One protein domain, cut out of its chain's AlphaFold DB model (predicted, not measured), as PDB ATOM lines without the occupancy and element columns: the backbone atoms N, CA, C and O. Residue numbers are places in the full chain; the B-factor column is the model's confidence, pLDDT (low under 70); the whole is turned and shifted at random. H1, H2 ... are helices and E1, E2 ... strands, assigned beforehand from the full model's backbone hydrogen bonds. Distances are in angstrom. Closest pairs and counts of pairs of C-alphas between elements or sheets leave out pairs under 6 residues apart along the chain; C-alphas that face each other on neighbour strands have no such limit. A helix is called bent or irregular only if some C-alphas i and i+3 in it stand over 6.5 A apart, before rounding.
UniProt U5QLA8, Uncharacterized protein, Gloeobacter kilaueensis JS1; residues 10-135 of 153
ATOM      1  N   VAL A  10     103.083 134.521 163.517       95.25
ATOM      2  CA  VAL A  10     103.871 134.452 162.281       95.25
ATOM      3  C   VAL A  10     105.328 134.463 162.682       95.25
ATOM      4  O   VAL A  10     105.767 135.395 163.359       95.25
ATOM      5  N   ILE A  11     106.039 133.426 162.260       96.25
ATOM      6  CA  ILE A  11     107.462 133.224 162.504       96.25
ATOM      7  C   ILE A  11     108.198 133.156 161.169       96.25
ATOM      8  O   ILE A  11     107.612 132.850 160.130       96.25
ATOM      9  N   PHE A  12     109.492 133.432 161.206       96.94
ATOM     10  CA  PHE A  12     110.381 133.295 160.061       96.94
ATOM     11  C   PHE A  12     111.188 132.022 160.256       96.94
ATOM     12  O   PHE A  12     111.611 131.738 161.373       96.94
ATOM     13  N   HIS A  13     111.394 131.262 159.186       97.19
ATOM     14  CA  HIS A  13     112.383 130.196 159.204       97.19
ATOM     15  C   HIS A  13     113.781 130.787 159.450       97.19
ATOM     16  O   HIS A  13     114.086 131.860 158.926       97.19
ATOM     17  N   ASP A  14     114.636 130.082 160.189       94.88
ATOM     18  CA  ASP A  14     115.954 130.590 160.602       94.88
ATOM     19  C   ASP A  14     116.821 131.005 159.408       94.88
ATOM     20  O   ASP A  14     117.414 132.078 159.409       94.88
ATOM     21  N   GLU A  15     116.830 130.199 158.340       95.38
ATOM     22  CA  GLU A  15     117.536 130.550 157.099       95.38
ATOM     23  C   GLU A  15     116.862 131.689 156.310       95.38
ATOM     24  O   GLU A  15     117.526 132.356 155.524       95.38
ATOM     25  N   PHE A  16     115.554 131.910 156.478       96.75
ATOM     26  CA  PHE A  16     114.853 132.989 155.775       96.75
ATOM     27  C   PHE A  16     115.055 134.339 156.456       96.75
ATOM     28  O   PHE A  16     115.039 135.368 155.791       96.75
ATOM     29  N   ARG A  17     115.260 134.358 157.775       95.69
ATOM     30  CA  ARG A  17     115.428 135.600 158.526       95.69
ATOM     31  C   ARG A  17     116.537 136.516 157.973       95.69
ATOM     32  O   ARG A  17     116.213 137.659 157.670       95.69
ATOM     33  N   PRO A  18     117.788 136.056 157.773       96.94
ATOM     34  CA  PRO A  18     118.834 136.915 157.222       96.94
ATOM     35  C   PRO A  18     118.577 137.309 155.761       96.94
ATOM     36  O   PRO A  18     118.973 138.393 155.350       96.94
ATOM     37  N   GLU A  19     117.904 136.463 154.973       96.19
ATOM     38  CA  GLU A  19     117.514 136.806 153.597       96.19
ATOM     39  C   GLU A  19     116.464 137.917 153.576       96.19
ATOM     40  O   GLU A  19     116.548 138.817 152.752       96.19
ATOM     41  N   PHE A  20     115.500 137.860 154.496       95.94
ATOM     42  CA  PHE A  20     114.493 138.896 154.685       95.94
ATOM     43  C   PHE A  20     115.121 140.217 155.136       95.94
ATOM     44  O   PHE A  20     114.806 141.256 154.564       95.94
ATOM     45  N   ASP A  21     116.025 140.170 156.119       95.75
ATOM     46  CA  ASP A  21     116.702 141.359 156.649       95.75
ATOM     47  C   ASP A  21     117.579 142.051 155.574       95.75
ATOM     48  O   ASP A  21     117.891 143.233 155.703       95.75
ATOM     49  N   ALA A  22     117.953 141.332 154.507       96.31
ATOM     50  CA  ALA A  22     118.708 141.847 153.363       96.31
ATOM     51  C   ALA A  22     117.835 142.396 152.214       96.31
ATOM     52  O   ALA A  22     118.385 142.898 151.233       96.31
ATOM     53  N   LEU A  23     116.504 142.280 152.291       94.12
ATOM     54  CA  LEU A  23     115.594 142.872 151.305       94.12
ATOM     55  C   LEU A  23     115.504 144.391 151.484       94.12
ATOM     56  O   LEU A  23     115.737 144.904 152.578       94.12
ATOM     57  N   ASP A  24     115.087 145.098 150.435       93.88
ATOM     58  CA  ASP A  24     114.773 146.524 150.530       93.88
ATOM     59  C   ASP A  24     113.675 146.783 151.575       93.88
ATOM     60  O   ASP A  24     112.749 145.981 151.742       93.88
ATOM     61  N   GLU A  25     113.766 147.919 152.271       94.69
ATOM     62  CA  GLU A  25     112.875 148.262 153.387       94.69
ATOM     63  C   GLU A  25     111.395 148.255 152.977       94.69
ATOM     64  O   GLU A  25     110.560 147.699 153.693       94.69
ATOM     65  N   ASP A  26     111.074 148.772 151.789       93.06
ATOM     66  CA  ASP A  26     109.708 148.777 151.253       93.06
ATOM     67  C   ASP A  26     109.157 147.349 151.096       93.06
ATOM     68  O   ASP A  26     108.043 147.033 151.524       93.06
ATOM     69  N   VAL A  27     109.985 146.425 150.597       92.62
ATOM     70  CA  VAL A  27     109.620 145.009 150.453       92.62
ATOM     71  C   VAL A  27     109.438 144.358 151.822       92.62
ATOM     72  O   VAL A  27     108.479 143.606 152.034       92.62
ATOM     73  N   GLN A  28     110.321 144.655 152.780       95.00
ATOM     74  CA  GLN A  28     110.179 144.169 154.151       95.00
ATOM     75  C   GLN A  28     108.849 144.624 154.763       95.00
ATOM     76  O   GLN A  28     108.112 143.808 155.328       95.00
ATOM     77  N   LEU A  29     108.502 145.903 154.607       94.69
ATOM     78  CA  LEU A  29     107.250 146.482 155.089       94.69
ATOM     79  C   LEU A  29     106.028 145.811 154.454       94.69
ATOM     80  O   LEU A  29     105.094 145.448 155.178       94.69
ATOM     81  N   ALA A  30     106.049 145.562 153.146       93.88
ATOM     82  CA  ALA A  30     104.962 144.895 152.433       93.88
ATOM     83  C   ALA A  30     104.755 143.438 152.887       93.88
ATOM     84  O   ALA A  30     103.623 142.985 153.121       93.88
ATOM     85  N   ILE A  31     105.851 142.698 153.086       94.19
ATOM     86  CA  ILE A  31     105.813 141.334 153.631       94.19
ATOM     87  C   ILE A  31     105.268 141.356 155.061       94.19
ATOM     88  O   ILE A  31     104.393 140.553 155.396       94.19
ATOM     89  N   LEU A  32     105.713 142.290 155.905       94.56
ATOM     90  CA  LEU A  32     105.233 142.422 157.283       94.56
ATOM     91  C   LEU A  32     103.758 142.835 157.353       94.56
ATOM     92  O   LEU A  32     103.019 142.330 158.201       94.56
ATOM     93  N   ALA A  33     103.292 143.711 156.462       93.06
ATOM     94  CA  ALA A  33     101.880 144.062 156.337       93.06
ATOM     95  C   ALA A  33     101.035 142.835 155.956       93.06
ATOM     96  O   ALA A  33      99.981 142.583 156.548       93.06
ATOM     97  N   SER A  34     101.536 142.007 155.038       91.94
ATOM     98  CA  SER A  34     100.894 140.743 154.665       91.94
ATOM     99  C   SER A  34     100.911 139.724 155.811       91.94
ATOM    100  O   SER A  34      99.893 139.087 156.093       91.94
ATOM    101  N   ALA A  35     102.013 139.637 156.557       92.56
ATOM    102  CA  ALA A  35     102.130 138.811 157.755       92.56
ATOM    103  C   ALA A  35     101.150 139.239 158.862       92.56
ATOM    104  O   ALA A  35     100.580 138.389 159.544       92.56
ATOM    105  N   LYS A  36     100.879 140.539 159.034       92.19
ATOM    106  CA  LYS A  36      99.844 141.010 159.975       92.19
ATOM    107  C   LYS A  36      98.460 140.460 159.619       92.19
ATOM    108  O   LYS A  36      97.731 140.047 160.520       92.19
ATOM    109  N   ASN A  37      98.127 140.377 158.328       90.75
ATOM    110  CA  ASN A  37      96.879 139.749 157.881       90.75
ATOM    111  C   ASN A  37      96.857 138.250 158.230       90.75
ATOM    112  O   ASN A  37      95.848 137.757 158.732       90.75
ATOM    113  N   LEU A  38      97.980 137.538 158.064       91.00
ATOM    114  CA  LEU A  38      98.091 136.134 158.482       91.00
ATOM    115  C   LEU A  38      97.876 135.946 159.987       91.00
ATOM    116  O   LEU A  38      97.188 135.007 160.379       91.00
ATOM    117  N   LYS A  39      98.407 136.837 160.836       91.00
ATOM    118  CA  LYS A  39      98.187 136.764 162.293       91.00
ATOM    119  C   LYS A  39      96.706 136.880 162.662       91.00
ATOM    120  O   LYS A  39      96.230 136.172 163.549       91.00
ATOM    121  N   LYS A  40      95.987 137.774 161.976       88.50
ATOM    122  CA  LYS A  40      94.571 138.069 162.226       88.50
ATOM    123  C   LYS A  40      93.647 136.969 161.700       88.50
ATOM    124  O   LYS A  40      92.805 136.455 162.436       88.50
ATOM    125  N   ASP A  41      93.811 136.601 160.435       87.19
ATOM    126  CA  ASP A  41      92.839 135.772 159.720       87.19
ATOM    127  C   ASP A  41      93.268 134.298 159.640       87.19
ATOM    128  O   ASP A  41      92.421 133.403 159.522       87.19
ATOM    129  N   GLY A  42      94.570 134.020 159.770       88.19
ATOM    130  CA  GLY A  42      95.132 132.673 159.746       88.19
ATOM    131  C   GLY A  42      94.740 131.908 158.476       88.19
ATOM    132  O   GLY A  42      94.771 132.477 157.385       88.19
ATOM    133  N   PRO A  43      94.310 130.636 158.588       87.31
ATOM    134  CA  PRO A  43      93.856 129.825 157.459       87.31
ATOM    135  C   PRO A  43      92.647 130.380 156.700       87.31
ATOM    136  O   PRO A  43      92.355 129.890 155.613       87.31
ATOM    137  N   ARG A  44      91.924 131.363 157.260       86.69
ATOM    138  CA  ARG A  44      90.808 132.030 156.569       86.69
ATOM    139  C   ARG A  44      91.287 133.101 155.590       86.69
ATOM    140  O   ARG A  44      90.487 133.553 154.776       86.69
ATOM    141  N   LEU A  45      92.560 133.501 155.650       86.00
ATOM    142  CA  LEU A  45      93.136 134.410 154.668       86.00
ATOM    143  C   LEU A  45      93.219 133.699 153.311       86.00
ATOM    144  O   LEU A  45      93.921 132.698 153.165       86.00
ATOM    145  N   GLY A  46      92.477 134.212 152.334       85.06
ATOM    146  CA  GLY A  46      92.364 133.630 150.998       85.06
ATOM    147  C   GLY A  46      92.716 134.611 149.884       85.06
ATOM    148  O   GLY A  46      93.364 135.642 150.097       85.06
ATOM    149  N   ARG A  47      92.268 134.283 148.670       82.88
ATOM    150  CA  ARG A  47      92.466 135.121 147.482       82.88
ATOM    151  C   ARG A  47      91.849 136.517 147.669       82.88
ATOM    152  O   ARG A  47      90.808 136.630 148.316       82.88
ATOM    153  N   PRO A  48      92.463 137.574 147.101       83.38
ATOM    154  CA  PRO A  48      93.645 137.559 146.222       83.38
ATOM    155  C   PRO A  48      94.999 137.556 146.958       83.38
ATOM    156  O   PRO A  48      96.036 137.468 146.313       83.38
ATOM    157  N   LYS A  49      95.015 137.657 148.293       83.00
ATOM    158  CA  LYS A  49      96.250 137.846 149.079       83.00
ATOM    159  C   LYS A  49      97.055 136.562 149.277       83.00
ATOM    160  O   LYS A  49      98.264 136.619 149.472       83.00
ATOM    161  N   VAL A  50      96.374 135.419 149.269       88.62
ATOM    162  CA  VAL A  50      96.961 134.089 149.456       88.62
ATOM    163  C   VAL A  50      96.495 133.167 148.341       88.62
ATOM    164  O   VAL A  50      95.309 133.165 148.001       88.62
ATOM    165  N   ASP A  51      97.400 132.328 147.845       90.94
ATOM    166  CA  ASP A  51      97.049 131.161 147.036       90.94
ATOM    167  C   ASP A  51      97.720 129.884 147.554       90.94
ATOM    168  O   ASP A  51      98.586 129.907 148.433       90.94
ATOM    169  N   THR A  52      97.268 128.747 147.040       90.62
ATOM    170  CA  THR A  52      97.911 127.455 147.267       90.62
ATOM    171  C   THR A  52      99.102 127.319 146.328       90.62
ATOM    172  O   THR A  52      98.965 127.489 145.116       90.62
ATOM    173  N   LEU A  53     100.264 126.973 146.885       91.50
ATOM    174  CA  LEU A  53     101.478 126.783 146.107       91.50
ATOM    175  C   LEU A  53     101.511 125.349 145.562       91.50
ATOM    176  O   LEU A  53     101.917 124.407 146.244       91.50
ATOM    177  N   ASN A  54     101.024 125.182 144.334       90.19
ATOM    178  CA  ASN A  54     100.944 123.878 143.679       90.19
ATOM    179  C   ASN A  54     102.339 123.322 143.344       90.19
ATOM    180  O   ASN A  54     103.258 124.073 143.029       90.19
ATOM    181  N   GLY A  55     102.486 121.994 143.374       89.06
ATOM    182  CA  GLY A  55     103.742 121.305 143.039       89.06
ATOM    183  C   GLY A  55     104.708 121.101 144.212       89.06
ATOM    184  O   GLY A  55     105.734 120.451 144.033       89.06
ATOM    185  N   SER A  56     104.374 121.602 145.405       93.50
ATOM    186  CA  SER A  56     105.110 121.314 146.644       93.50
ATOM    187  C   SER A  56     104.954 119.850 147.061       93.50
ATOM    188  O   SER A  56     103.882 119.255 146.911       93.50
ATOM    189  N   LYS A  57     106.002 119.291 147.682       92.94
ATOM    190  CA  LYS A  57     105.951 118.023 148.437       92.94
ATOM    191  C   LYS A  57     104.863 118.047 149.523       92.94
ATOM    192  O   LYS A  57     104.395 116.991 149.951       92.94
ATOM    193  N   PHE A  58     104.457 119.232 149.982       93.06
ATOM    194  CA  PHE A  58     103.500 119.421 151.065       93.06
ATOM    195  C   PHE A  58     102.210 120.080 150.574       93.06
ATOM    196  O   PHE A  58     102.185 121.233 150.153       93.06
ATOM    197  N   ALA A  59     101.089 119.374 150.731       88.81
ATOM    198  CA  ALA A  59      99.772 119.854 150.301       88.81
ATOM    199  C   ALA A  59      99.285 121.124 151.030       88.81
ATOM    200  O   ALA A  59      98.351 121.780 150.576       88.81
ATOM    201  N   ASN A  60      99.881 121.469 152.176       90.44
ATOM    202  CA  ASN A  60      99.528 122.659 152.950       90.44
ATOM    203  C   ASN A  60     100.402 123.885 152.628       90.44
ATOM    204  O   ASN A  60     100.260 124.901 153.312       90.44
ATOM    205  N   MET A  61     101.283 123.798 151.627       95.62
ATOM    206  CA  MET A  61     102.138 124.903 151.199       95.62
ATOM    207  C   MET A  61     101.324 126.001 150.504       95.62
ATOM    208  O   MET A  61     100.455 125.739 149.665       95.62
ATOM    209  N   LYS A  62     101.593 127.253 150.868       95.44
ATOM    210  CA  LYS A  62     100.871 128.433 150.387       95.44
ATOM    211  C   LYS A  62     101.834 129.539 149.995       95.44
ATOM    212  O   LYS A  62     102.994 129.534 150.399       95.44
ATOM    213  N   GLU A  63     101.332 130.498 149.230       94.62
ATOM    214  CA  GLU A  63     102.064 131.712 148.888       94.62
ATOM    215  C   GLU A  63     101.260 132.971 149.218       94.62
ATOM    216  O   GLU A  63     100.056 133.039 148.963       94.62
ATOM    217  N   LEU A  64     101.926 133.973 149.796       94.31
ATOM    218  CA  LEU A  64     101.423 135.343 149.835       94.31
ATOM    219  C   LEU A  64     101.731 136.009 148.501       94.31
ATOM    220  O   LEU A  64     102.859 135.922 148.011       94.31
ATOM    221  N   GLN A  65     100.743 136.706 147.952       92.94
ATOM    222  CA  GLN A  65     100.895 137.499 146.741       92.94
ATOM    223  C   GLN A  65     100.950 138.977 147.106       92.94
ATOM    224  O   GLN A  65      99.977 139.538 147.610       92.94
ATOM    225  N   ILE A  66     102.098 139.590 146.843       91.31
ATOM    226  CA  ILE A  66     102.339 141.016 147.031       91.31
ATOM    227  C   ILE A  66     102.587 141.602 145.642       91.31
ATOM    228  O   ILE A  66     103.282 140.992 144.827       91.31
ATOM    229  N   SER A  67     101.949 142.737 145.359       85.62
ATOM    230  CA  SER A  67     102.020 143.402 144.052       85.62
ATOM    231  C   SER A  67     102.351 144.892 144.144       85.62
ATOM    232  O   SER A  67     102.706 145.469 143.123       85.62
ATOM    233  N   GLU A  68     102.213 145.511 145.323       75.06
ATOM    234  CA  GLU A  68     102.401 146.960 145.517       75.06
ATOM    235  C   GLU A  68     103.862 147.376 145.262       75.06
ATOM    236  O   GLU A  68     104.090 148.325 144.519       75.06
ATOM    237  N   ASP A  69     104.832 146.574 145.717       73.75
ATOM    238  CA  ASP A  69     106.278 146.822 145.553       73.75
ATOM    239  C   ASP A  69     106.937 145.844 144.561       73.75
ATOM    240  O   ASP A  69     108.079 145.399 144.713       73.75
ATOM    241  N   GLY A  70     106.173 145.447 143.540       81.06
ATOM    242  CA  GLY A  70     106.543 144.427 142.557       81.06
ATOM    243  C   GLY A  70     105.911 143.056 142.836       81.06
ATOM    244  O   GLY A  70     105.334 142.840 143.902       81.06
ATOM    245  N   PRO A  71     105.979 142.111 141.876       90.50
ATOM    246  CA  PRO A  71     105.328 140.804 141.951       90.50
ATOM    247  C   PRO A  71     106.090 139.843 142.878       90.50
ATOM    248  O   PRO A  71     106.630 138.820 142.448       90.50
ATOM    249  N   TRP A  72     106.132 140.172 144.165       93.56
ATOM    250  CA  TRP A  72     106.742 139.346 145.196       93.56
ATOM    251  C   TRP A  72     105.827 138.180 145.572       93.56
ATOM    252  O   TRP A  72     104.602 138.315 145.686       93.56
ATOM    253  N   ARG A  73     106.426 137.005 145.765       94.75
ATOM    254  CA  ARG A  73     105.760 135.826 146.325       94.75
ATOM    255  C   ARG A  73     106.512 135.364 147.555       94.75
ATOM    256  O   ARG A  73     107.734 135.241 147.519       94.75
ATOM    257  N   VAL A  74     105.775 135.105 148.630       96.38
ATOM    258  CA  VAL A  74     106.342 134.592 149.883       96.38
ATOM    259  C   VAL A  74     105.738 133.232 150.175       96.38
ATOM    260  O   VAL A  74     104.543 133.142 150.448       96.38
ATOM    261  N   ALA A  75     106.550 132.180 150.137       97.56
ATOM    262  CA  ALA A  75     106.113 130.845 150.518       97.56
ATOM    263  C   ALA A  75     105.959 130.743 152.036       97.56
ATOM    264  O   ALA A  75     106.827 131.181 152.800       97.56
ATOM    265  N   PHE A  76     104.869 130.125 152.473       97.25
ATOM    266  CA  PHE A  76     104.601 129.880 153.880       97.25
ATOM    267  C   PHE A  76     103.746 128.630 154.090       97.25
ATOM    268  O   PHE A  76     103.057 128.153 153.187       97.25
ATOM    269  N   ALA A  77     103.750 128.125 155.320       96.19
ATOM    270  CA  ALA A  77     102.891 127.023 155.733       96.19
ATOM    271  C   ALA A  77     102.386 127.224 157.165       96.19
ATOM    272  O   ALA A  77     103.021 127.895 157.978       96.19
ATOM    273  N   PHE A  78     101.237 126.628 157.482       93.88
ATOM    274  CA  PHE A  78     100.716 126.582 158.849       93.88
ATOM    275  C   PHE A  78     101.175 125.307 159.555       93.88
ATOM    276  O   PHE A  78     101.057 124.218 158.988       93.88
ATOM    277  N   ASP A  79     101.638 125.438 160.797       92.62
ATOM    278  CA  ASP A  79     102.059 124.316 161.632       92.62
ATOM    279  C   ASP A  79     100.996 123.915 162.686       92.62
ATOM    280  O   ASP A  79     100.055 124.670 162.969       92.62
ATOM    281  N   PRO A  80     101.127 122.727 163.311       90.62
ATOM    282  CA  PRO A  80     100.196 122.260 164.344       90.62
ATOM    283  C   PRO A  80     100.171 123.102 165.629       90.62
ATOM    284  O   PRO A  80      99.257 122.947 166.437       90.62
ATOM    285  N   LYS A  81     101.150 123.992 165.840       90.38
ATOM    286  CA  LYS A  81     101.242 124.883 167.008       90.38
ATOM    287  C   LYS A  81     100.540 126.227 166.769       90.38
ATOM    288  O   LYS A  81     100.693 127.143 167.569       90.38
ATOM    289  N   ARG A  82      99.723 126.326 165.713       90.50
ATOM    290  CA  ARG A  82      99.001 127.540 165.291       90.50
ATOM    291  C   ARG A  82      99.941 128.687 164.904       90.50
ATOM    292  O   ARG A  82      99.657 129.854 165.183       90.50
ATOM    293  N   ARG A  83     101.044 128.351 164.229       94.31
ATOM    294  CA  ARG A  83     101.993 129.320 163.673       94.31
ATOM    295  C   ARG A  83     101.993 129.245 162.149       94.31
ATOM    296  O   ARG A  83     101.872 128.165 161.578       94.31
ATOM    297  N   ALA A  84     102.124 130.388 161.495       95.25
ATOM    298  CA  ALA A  84     102.468 130.490 160.085       95.25
ATOM    299  C   ALA A  84     103.978 130.717 159.977       95.25
ATOM    300  O   ALA A  84     104.489 131.714 160.487       95.25
ATOM    301  N   VAL A  85     104.690 129.795 159.338       96.62
ATOM    302  CA  VAL A  85     106.131 129.917 159.099       96.62
ATOM    303  C   VAL A  85     106.369 130.473 157.702       96.62
ATOM    304  O   VAL A  85     105.943 129.867 156.720       96.62
ATOM    305  N   LEU A  86     107.026 131.630 157.612       97.62
ATOM    306  CA  LEU A  86     107.509 132.187 156.350       97.62
ATOM    307  C   LEU A  86     108.828 131.505 155.985       97.62
ATOM    308  O   LEU A  86     109.754 131.460 156.796       97.62
ATOM    309  N   LEU A  87     108.893 130.953 154.777       97.62
ATOM    310  CA  LEU A  87     109.953 130.032 154.367       97.62
ATOM    311  C   LEU A  87     110.926 130.669 153.384       97.62
ATOM    312  O   LEU A  87     112.121 130.395 153.448       97.62
ATOM    313  N   TRP A  88     110.423 131.480 152.457       97.50
ATOM    314  CA  TRP A  88     111.232 132.157 151.450       97.50
ATOM    315  C   TRP A  88     110.415 133.245 150.752       97.50
ATOM    316  O   TRP A  88     109.196 133.105 150.628       97.50
ATOM    317  N   ALA A  89     111.080 134.285 150.253       95.75
ATOM    318  CA  ALA A  89     110.482 135.334 149.435       95.75
ATOM    319  C   ALA A  89     111.290 135.539 148.154       95.75
ATOM    320  O   ALA A  89     112.518 135.501 148.179       95.75
ATOM    321  N   GLY A  90     110.598 135.797 147.047       93.56
ATOM    322  CA  GLY A  90     111.242 136.104 145.777       93.56
ATOM    323  C   GLY A  90     110.426 137.058 144.923       93.56
ATOM    324  O   GLY A  90     109.193 137.033 144.942       93.56
ATOM    325  N   ASN A  91     111.131 137.878 144.148       92.81
ATOM    326  CA  ASN A  91     110.543 138.746 143.141       92.81
ATOM    327  C   ASN A  91     110.425 137.982 141.819       92.81
ATOM    328  O   ASN A  91     111.417 137.458 141.313       92.81
ATOM    329  N   LYS A  92     109.219 137.922 141.249       88.94
ATOM    330  CA  LYS A  92     108.979 137.274 139.950       88.94
ATOM    331  C   LYS A  92     109.534 138.090 138.767       88.94
ATOM    332  O   LYS A  92     109.631 137.574 137.656       88.94
ATOM    333  N   SER A  93     109.891 139.358 138.973       87.81
ATOM    334  CA  SER A  93     110.382 140.245 137.909       87.81
ATOM    335  C   SER A  93     111.699 139.749 137.312       87.81
ATOM    336  O   SER A  93     112.634 139.426 138.038       87.81
ATOM    337  N   GLY A  94     111.795 139.729 135.980       80.12
ATOM    338  CA  GLY A  94     113.042 139.410 135.273       80.12
ATOM    339  C   GLY A  94     113.403 137.920 135.194       80.12
ATOM    340  O   GLY A  94     114.460 137.593 134.661       80.12
ATOM    341  N   MET A  95     112.541 137.014 135.665       86.75
ATOM    342  CA  MET A  95     112.715 135.562 135.541       86.75
ATOM    343  C   MET A  95     111.504 134.927 134.848       86.75
ATOM    344  O   MET A  95     110.383 135.424 134.957       86.75
ATOM    345  N   SER A  96     111.709 133.813 134.136       91.50
ATOM    346  CA  SER A  96     110.581 133.026 133.632       91.50
ATOM    347  C   SER A  96     109.779 132.428 134.790       91.50
ATOM    348  O   SER A  96     110.330 132.047 135.826       91.50
ATOM    349  N   GLU A  97     108.468 132.319 134.599       91.19
ATOM    350  CA  GLU A  97     107.551 131.802 135.616       91.19
ATOM    351  C   GLU A  97     107.954 130.403 136.107       91.19
ATOM    352  O   GLU A  97     108.024 130.161 137.311       91.19
ATOM    353  N   ASP A  98     108.326 129.521 135.181       92.19
ATOM    354  CA  ASP A  98     108.736 128.153 135.490       92.19
ATOM    355  C   ASP A  98     109.983 128.089 136.378       92.19
ATOM    356  O   ASP A  98     110.044 127.292 137.316       92.19
ATOM    357  N   LEU A  99     111.003 128.907 136.090       92.56
ATOM    358  CA  LEU A  99     112.239 128.932 136.880       92.56
ATOM    359  C   LEU A  99     111.995 129.530 138.264       92.56
ATOM    360  O   LEU A  99     112.538 129.028 139.255       92.56
ATOM    361  N   PHE A 100     111.143 130.553 138.334       94.69
ATOM    362  CA  PHE A 100     110.758 131.178 139.587       94.69
ATOM    363  C   PHE A 100     110.067 130.173 140.510       94.69
ATOM    364  O   PHE A 100     110.540 129.936 141.622       94.69
ATOM    365  N   TYR A 101     109.008 129.510 140.035       94.69
ATOM    366  CA  TYR A 101     108.255 128.558 140.851       94.69
ATOM    367  C   TYR A 101     109.070 127.313 141.209       94.69
ATOM    368  O   TYR A 101     108.986 126.848 142.344       94.69
ATOM    369  N   LYS A 102     109.938 126.815 140.316       94.94
ATOM    370  CA  LYS A 102     110.892 125.744 140.664       94.94
ATOM    371  C   LYS A 102     111.820 126.152 141.810       94.94
ATOM    372  O   LYS A 102     112.075 125.349 142.706       94.94
ATOM    373  N   THR A 103     112.314 127.389 141.794       95.06
ATOM    374  CA  THR A 103     113.194 127.915 142.847       95.06
ATOM    375  C   THR A 103     112.430 128.096 144.157       95.06
ATOM    376  O   THR A 103     112.855 127.566 145.184       95.06
ATOM    377  N   LEU A 104     111.270 128.756 144.101       95.19
ATOM    378  CA  LEU A 104     110.364 128.968 145.231       95.19
ATOM    379  C   LEU A 104     110.028 127.642 145.928       95.19
ATOM    380  O   LEU A 104     110.232 127.518 147.133       95.19
ATOM    381  N   LEU A 105     109.595 126.633 145.165       96.31
ATOM    382  CA  LEU A 105     109.268 125.300 145.675       96.31
ATOM    383  C   LEU A 105     110.472 124.617 146.323       96.31
ATOM    384  O   LEU A 105     110.358 124.094 147.427       96.31
ATOM    385  N   ARG A 106     111.647 124.662 145.682       96.69
ATOM    386  CA  ARG A 106     112.867 124.040 146.219       96.69
ATOM    387  C   ARG A 106     113.253 124.613 147.585       96.69
ATOM    388  O   ARG A 106     113.601 123.850 148.484       96.69
ATOM    389  N   HIS A 107     113.218 125.938 147.738       96.88
ATOM    390  CA  HIS A 107     113.534 126.588 149.013       96.88
ATOM    391  C   HIS A 107     112.447 126.324 150.060       96.88
ATOM    392  O   HIS A 107     112.769 125.946 151.188       96.88
ATOM    393  N   ALA A 108     111.175 126.468 149.681       97.19
ATOM    394  CA  ALA A 108     110.042 126.267 150.576       97.19
ATOM    395  C   ALA A 108     109.973 124.832 151.114       97.19
ATOM    396  O   ALA A 108     109.869 124.638 152.324       97.19
ATOM    397  N   ASP A 109     110.093 123.829 150.242       97.06
ATOM    398  CA  ASP A 109     109.998 122.425 150.636       97.06
ATOM    399  C   ASP A 109     111.141 122.028 151.566       97.06
ATOM    400  O   ASP A 109     110.893 121.441 152.618       97.06
ATOM    401  N   LYS A 110     112.384 122.396 151.228       97.38
ATOM    402  CA  LYS A 110     113.547 122.100 152.075       97.38
ATOM    403  C   LYS A 110     113.362 122.673 153.484       97.38
ATOM    404  O   LYS A 110     113.542 121.962 154.469       97.38
ATOM    405  N   ARG A 111     112.991 123.951 153.575       97.62
ATOM    406  CA  ARG A 111     112.865 124.665 154.854       97.62
ATOM    407  C   ARG A 111     111.668 124.199 155.667       97.62
ATOM    408  O   ARG A 111     111.722 124.151 156.893       97.62
ATOM    409  N   TYR A 112     110.581 123.816 155.006       96.88
ATOM    410  CA  TYR A 112     109.427 123.294 155.721       96.88
ATOM    411  C   TYR A 112     109.662 121.879 156.253       96.88
ATOM    412  O   TYR A 112     109.195 121.577 157.349       96.88
ATOM    413  N   ASP A 113     110.421 121.033 155.545       96.44
ATOM    414  CA  ASP A 113     110.870 119.730 156.065       96.44
ATOM    415  C   ASP A 113     111.648 119.927 157.382       96.44
ATOM    416  O   ASP A 113     111.269 119.362 158.408       96.44
ATOM    417  N   GLN A 114     112.633 120.838 157.386       96.25
ATOM    418  CA  GLN A 114     113.424 121.200 158.574       96.25
ATOM    419  C   GLN A 114     112.539 121.704 159.728       96.25
ATOM    420  O   GLN A 114     112.638 121.216 160.855       96.25
ATOM    421  N   HIS A 115     111.626 122.645 159.456       96.00
ATOM    422  CA  HIS A 115     110.705 123.166 160.475       96.00
ATOM    423  C   HIS A 115     109.838 122.059 161.078       96.00
ATOM    424  O   HIS A 115     109.659 121.987 162.293       96.00
ATOM    425  N   ARG A 116     109.296 121.164 160.245       94.81
ATOM    426  CA  ARG A 116     108.423 120.079 160.706       94.81
ATOM    427  C   ARG A 116     109.126 119.124 161.660       94.81
ATOM    428  O   ARG A 116     108.498 118.726 162.640       94.81
ATOM    429  N   GLU A 117     110.383 118.779 161.399       95.19
ATOM    430  CA  GLU A 117     111.174 117.920 162.288       95.19
ATOM    431  C   GLU A 117     111.323 118.545 163.679       95.19
ATOM    432  O   GLU A 117     111.086 117.879 164.692       95.19
ATOM    433  N   VAL A 118     111.617 119.849 163.730       95.00
ATOM    434  CA  VAL A 118     111.701 120.609 164.985       95.00
ATOM    435  C   VAL A 118     110.358 120.590 165.714       95.00
ATOM    436  O   VAL A 118     110.294 120.211 166.884       95.00
ATOM    437  N   VAL A 119     109.259 120.926 165.028       94.50
ATOM    438  CA  VAL A 119     107.921 120.947 165.646       94.50
ATOM    439  C   VAL A 119     107.502 119.570 166.152       94.50
ATOM    440  O   VAL A 119     106.916 119.455 167.229       94.50
ATOM    441  N   GLU A 120     107.799 118.509 165.407       94.50
ATOM    442  CA  GLU A 120     107.485 117.148 165.829       94.50
ATOM    443  C   GLU A 120     108.261 116.756 167.095       94.50
ATOM    444  O   GLU A 120     107.679 116.180 168.021       94.50
ATOM    445  N   ALA A 121     109.550 117.100 167.172       94.31
ATOM    446  CA  ALA A 121     110.364 116.871 168.360       94.31
ATOM    447  C   ALA A 121     109.813 117.630 169.581       94.31
ATOM    448  O   ALA A 121     109.644 117.034 170.649       94.31
ATOM    449  N   GLU A 122     109.446 118.904 169.417       93.44
ATOM    450  CA  GLU A 122     108.826 119.713 170.474       93.44
ATOM    451  C   GLU A 122     107.515 119.088 170.979       93.44
ATOM    452  O   GLU A 122     107.303 118.949 172.185       93.44
ATOM    453  N   LEU A 123     106.628 118.669 170.069       93.25
ATOM    454  CA  LEU A 123     105.343 118.061 170.433       93.25
ATOM    455  C   LEU A 123     105.527 116.731 171.176       93.25
ATOM    456  O   LEU A 123     104.811 116.461 172.147       93.25
ATOM    457  N   LYS A 124     106.505 115.911 170.766       94.19
ATOM    458  CA  LYS A 124     106.866 114.671 171.471       94.19
ATOM    459  C   LYS A 124     107.352 114.964 172.891       94.19
ATOM    460  O   LYS A 124     106.898 114.302 173.825       94.19
ATOM    461  N   GLN A 125     108.208 115.969 173.069       93.19
ATOM    462  CA  GLN A 125     108.706 116.371 174.388       93.19
ATOM    463  C   GLN A 125     107.573 116.850 175.304       93.19
ATOM    464  O   GLN A 125     107.458 116.369 176.432       93.19
ATOM    465  N   VAL A 126     106.687 117.727 174.814       92.81
ATOM    466  CA  VAL A 126     105.526 118.217 175.582       92.81
ATOM    467  C   VAL A 126     104.631 117.057 176.021       92.81
ATOM    468  O   VAL A 126     104.219 116.986 177.183       92.81
ATOM    469  N   ARG A 127     104.365 116.101 175.121       93.19
ATOM    470  CA  ARG A 127     103.567 114.911 175.437       93.19
ATOM    471  C   ARG A 127     104.218 114.055 176.527       93.19
ATOM    472  O   ARG A 127     103.542 113.682 177.485       93.19
ATOM    473  N   GLN A 128     105.516 113.777 176.413       93.50
ATOM    474  CA  GLN A 128     106.258 112.990 177.404       93.50
ATOM    475  C   GLN A 128     106.258 113.666 178.783       93.50
ATOM    476  O   GLN A 128     106.012 113.008 179.796       93.50
ATOM    477  N   GLN A 129     106.467 114.984 178.836       90.62
ATOM    478  CA  GLN A 129     106.415 115.754 180.082       90.62
ATOM    479  C   GLN A 129     105.023 115.700 180.727       90.62
ATOM    480  O   GLN A 129     104.908 115.477 181.934       90.62
ATOM    481  N   ALA A 130     103.957 115.825 179.929       91.75
ATOM    482  CA  ALA A 130     102.582 115.728 180.419       91.75
ATOM    483  C   ALA A 130     102.257 114.333 180.991       91.75
ATOM    484  O   ALA A 130     101.603 114.222 182.031       91.75
ATOM    485  N   GLU A 131     102.731 113.259 180.354       92.94
ATOM    486  CA  GLU A 131     102.565 111.884 180.846       92.94
ATOM    487  C   GLU A 131     103.319 111.651 182.168       92.94
ATOM    488  O   GLU A 131     102.777 111.044 183.098       92.94
ATOM    489  N   GLN A 132     104.538 112.182 182.299       88.62
ATOM    490  CA  GLN A 132     105.314 112.111 183.541       88.62
ATOM    491  C   GLN A 132     104.666 112.910 184.682       88.62
ATOM    492  O   GLN A 132     104.606 112.426 185.815       88.62
ATOM    493  N   ALA A 133     104.141 114.105 184.395       89.50
ATOM    494  CA  ALA A 133     103.443 114.928 185.379       89.50
ATOM    495  C   ALA A 133     102.198 114.214 185.935       89.50
ATOM    496  O   ALA A 133     102.013 114.162 187.153       89.50
ATOM    497  N   LYS A 134     101.398 113.572 185.071       87.00
ATOM    498  CA  LYS A 134     100.222 112.779 185.482       87.00
ATOM    499  C   LYS A 134     100.590 111.617 186.412       87.00
ATOM    500  O   LYS A 134      99.920 111.408 187.422       87.00
ATOM    501  N   LYS A 135     101.683 110.898 186.125       84.75
ATOM    502  CA  LYS A 135     102.176 109.800 186.982       84.75
ATOM    503  C   LYS A 135     102.597 110.290 188.374       84.75
ATOM    504  O   LYS A 135     102.293 109.631 189.363       84.75
TER     505      LYS A 135
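This is residues 10 to 135 of the 153 residues of an uncharacterized protein of Gloeobacter kilaueensis JS1 (UniProt U5QLA8). A strongly twisted sheet of five strands curls round the helix H2 on one face, while a very long helix, H3, runs along the other face and on past the body as a free arm, residues 124 to 135. The short helix H1 is on the same face as H3, beside the strands. The printed part has 126 residues, with three named helices and five named strands in the order E1 H1 H2 E2 E3 E4 E5 H3; its class is mixed, helices and strands, and the sheet, in the order E1 E5 E4 E3 E2, is mixed. The whole is compact, with a radius of gyration of the C-alphas of 15.9 A, and spans 60 by 28 by 27 A, the arm of H3 making the length.

In the sheet, E2, residues 50 to 52, E3, residues 61 to 66, E4, residues 72 to 78, and E5, residues 83 to 91, form a meander, each strand the antiparallel neighbour of the one before. Within hydrogen-bond range are N 51 and O 63 at 3.0 A, N 64 and O 74 at 2.8 A, and N 75 and O 88 at 2.8 A. The edge strand E1, residues 10 to 12, is parallel to E5, with N 11 and O 84 2.9 A apart. H3, residues 97 to 135, is on the sheet at a height of 6.2 A, over E5 and E4; the closest C-alphas of H3 and E5 are those of Ala 108 and Leu 87, 5.3 A apart. On the local plane its line and that of E4 stand at 18 degrees, along the strands. H2, residues 25 to 44, is on the opposite face; its closest C-alphas to E3 are Ala 30 and Ile 66, 7.1 A apart. H2 has a kink of 58 degrees near residue 38 and is irregular, with C-alphas 40 and 43 9.5 A apart. H1, residues 16 to 21, has a height of 5.4 A over the sheet and lies over none of its strands. H2 and H3 are apart. In H1 and H3 every O i to N i+4 pair is within hydrogen-bond range; in H2, 14 of 16 are.

E1 begins at C-alpha 10, (103.871, 134.452, 162.281), and measures 7.0 A; E2 measures 7.1 A and H1 8.6 A. H2 measures 27.6 A, E3 16.6 A, E4 19.6 A and E5 24.2 A. H3 measures 56.1 A, from C-alpha 97 at (107.551, 131.802, 135.616) to C-alpha 135 at (102.176, 109.800, 186.982).

The C-alphas farthest apart, those of Gly 94 and Lys 135, are 60.6 A apart. The printed part has no cut; no link is long. Mean pLDDT of the printed part is 92.5, and no printed residue is under 70.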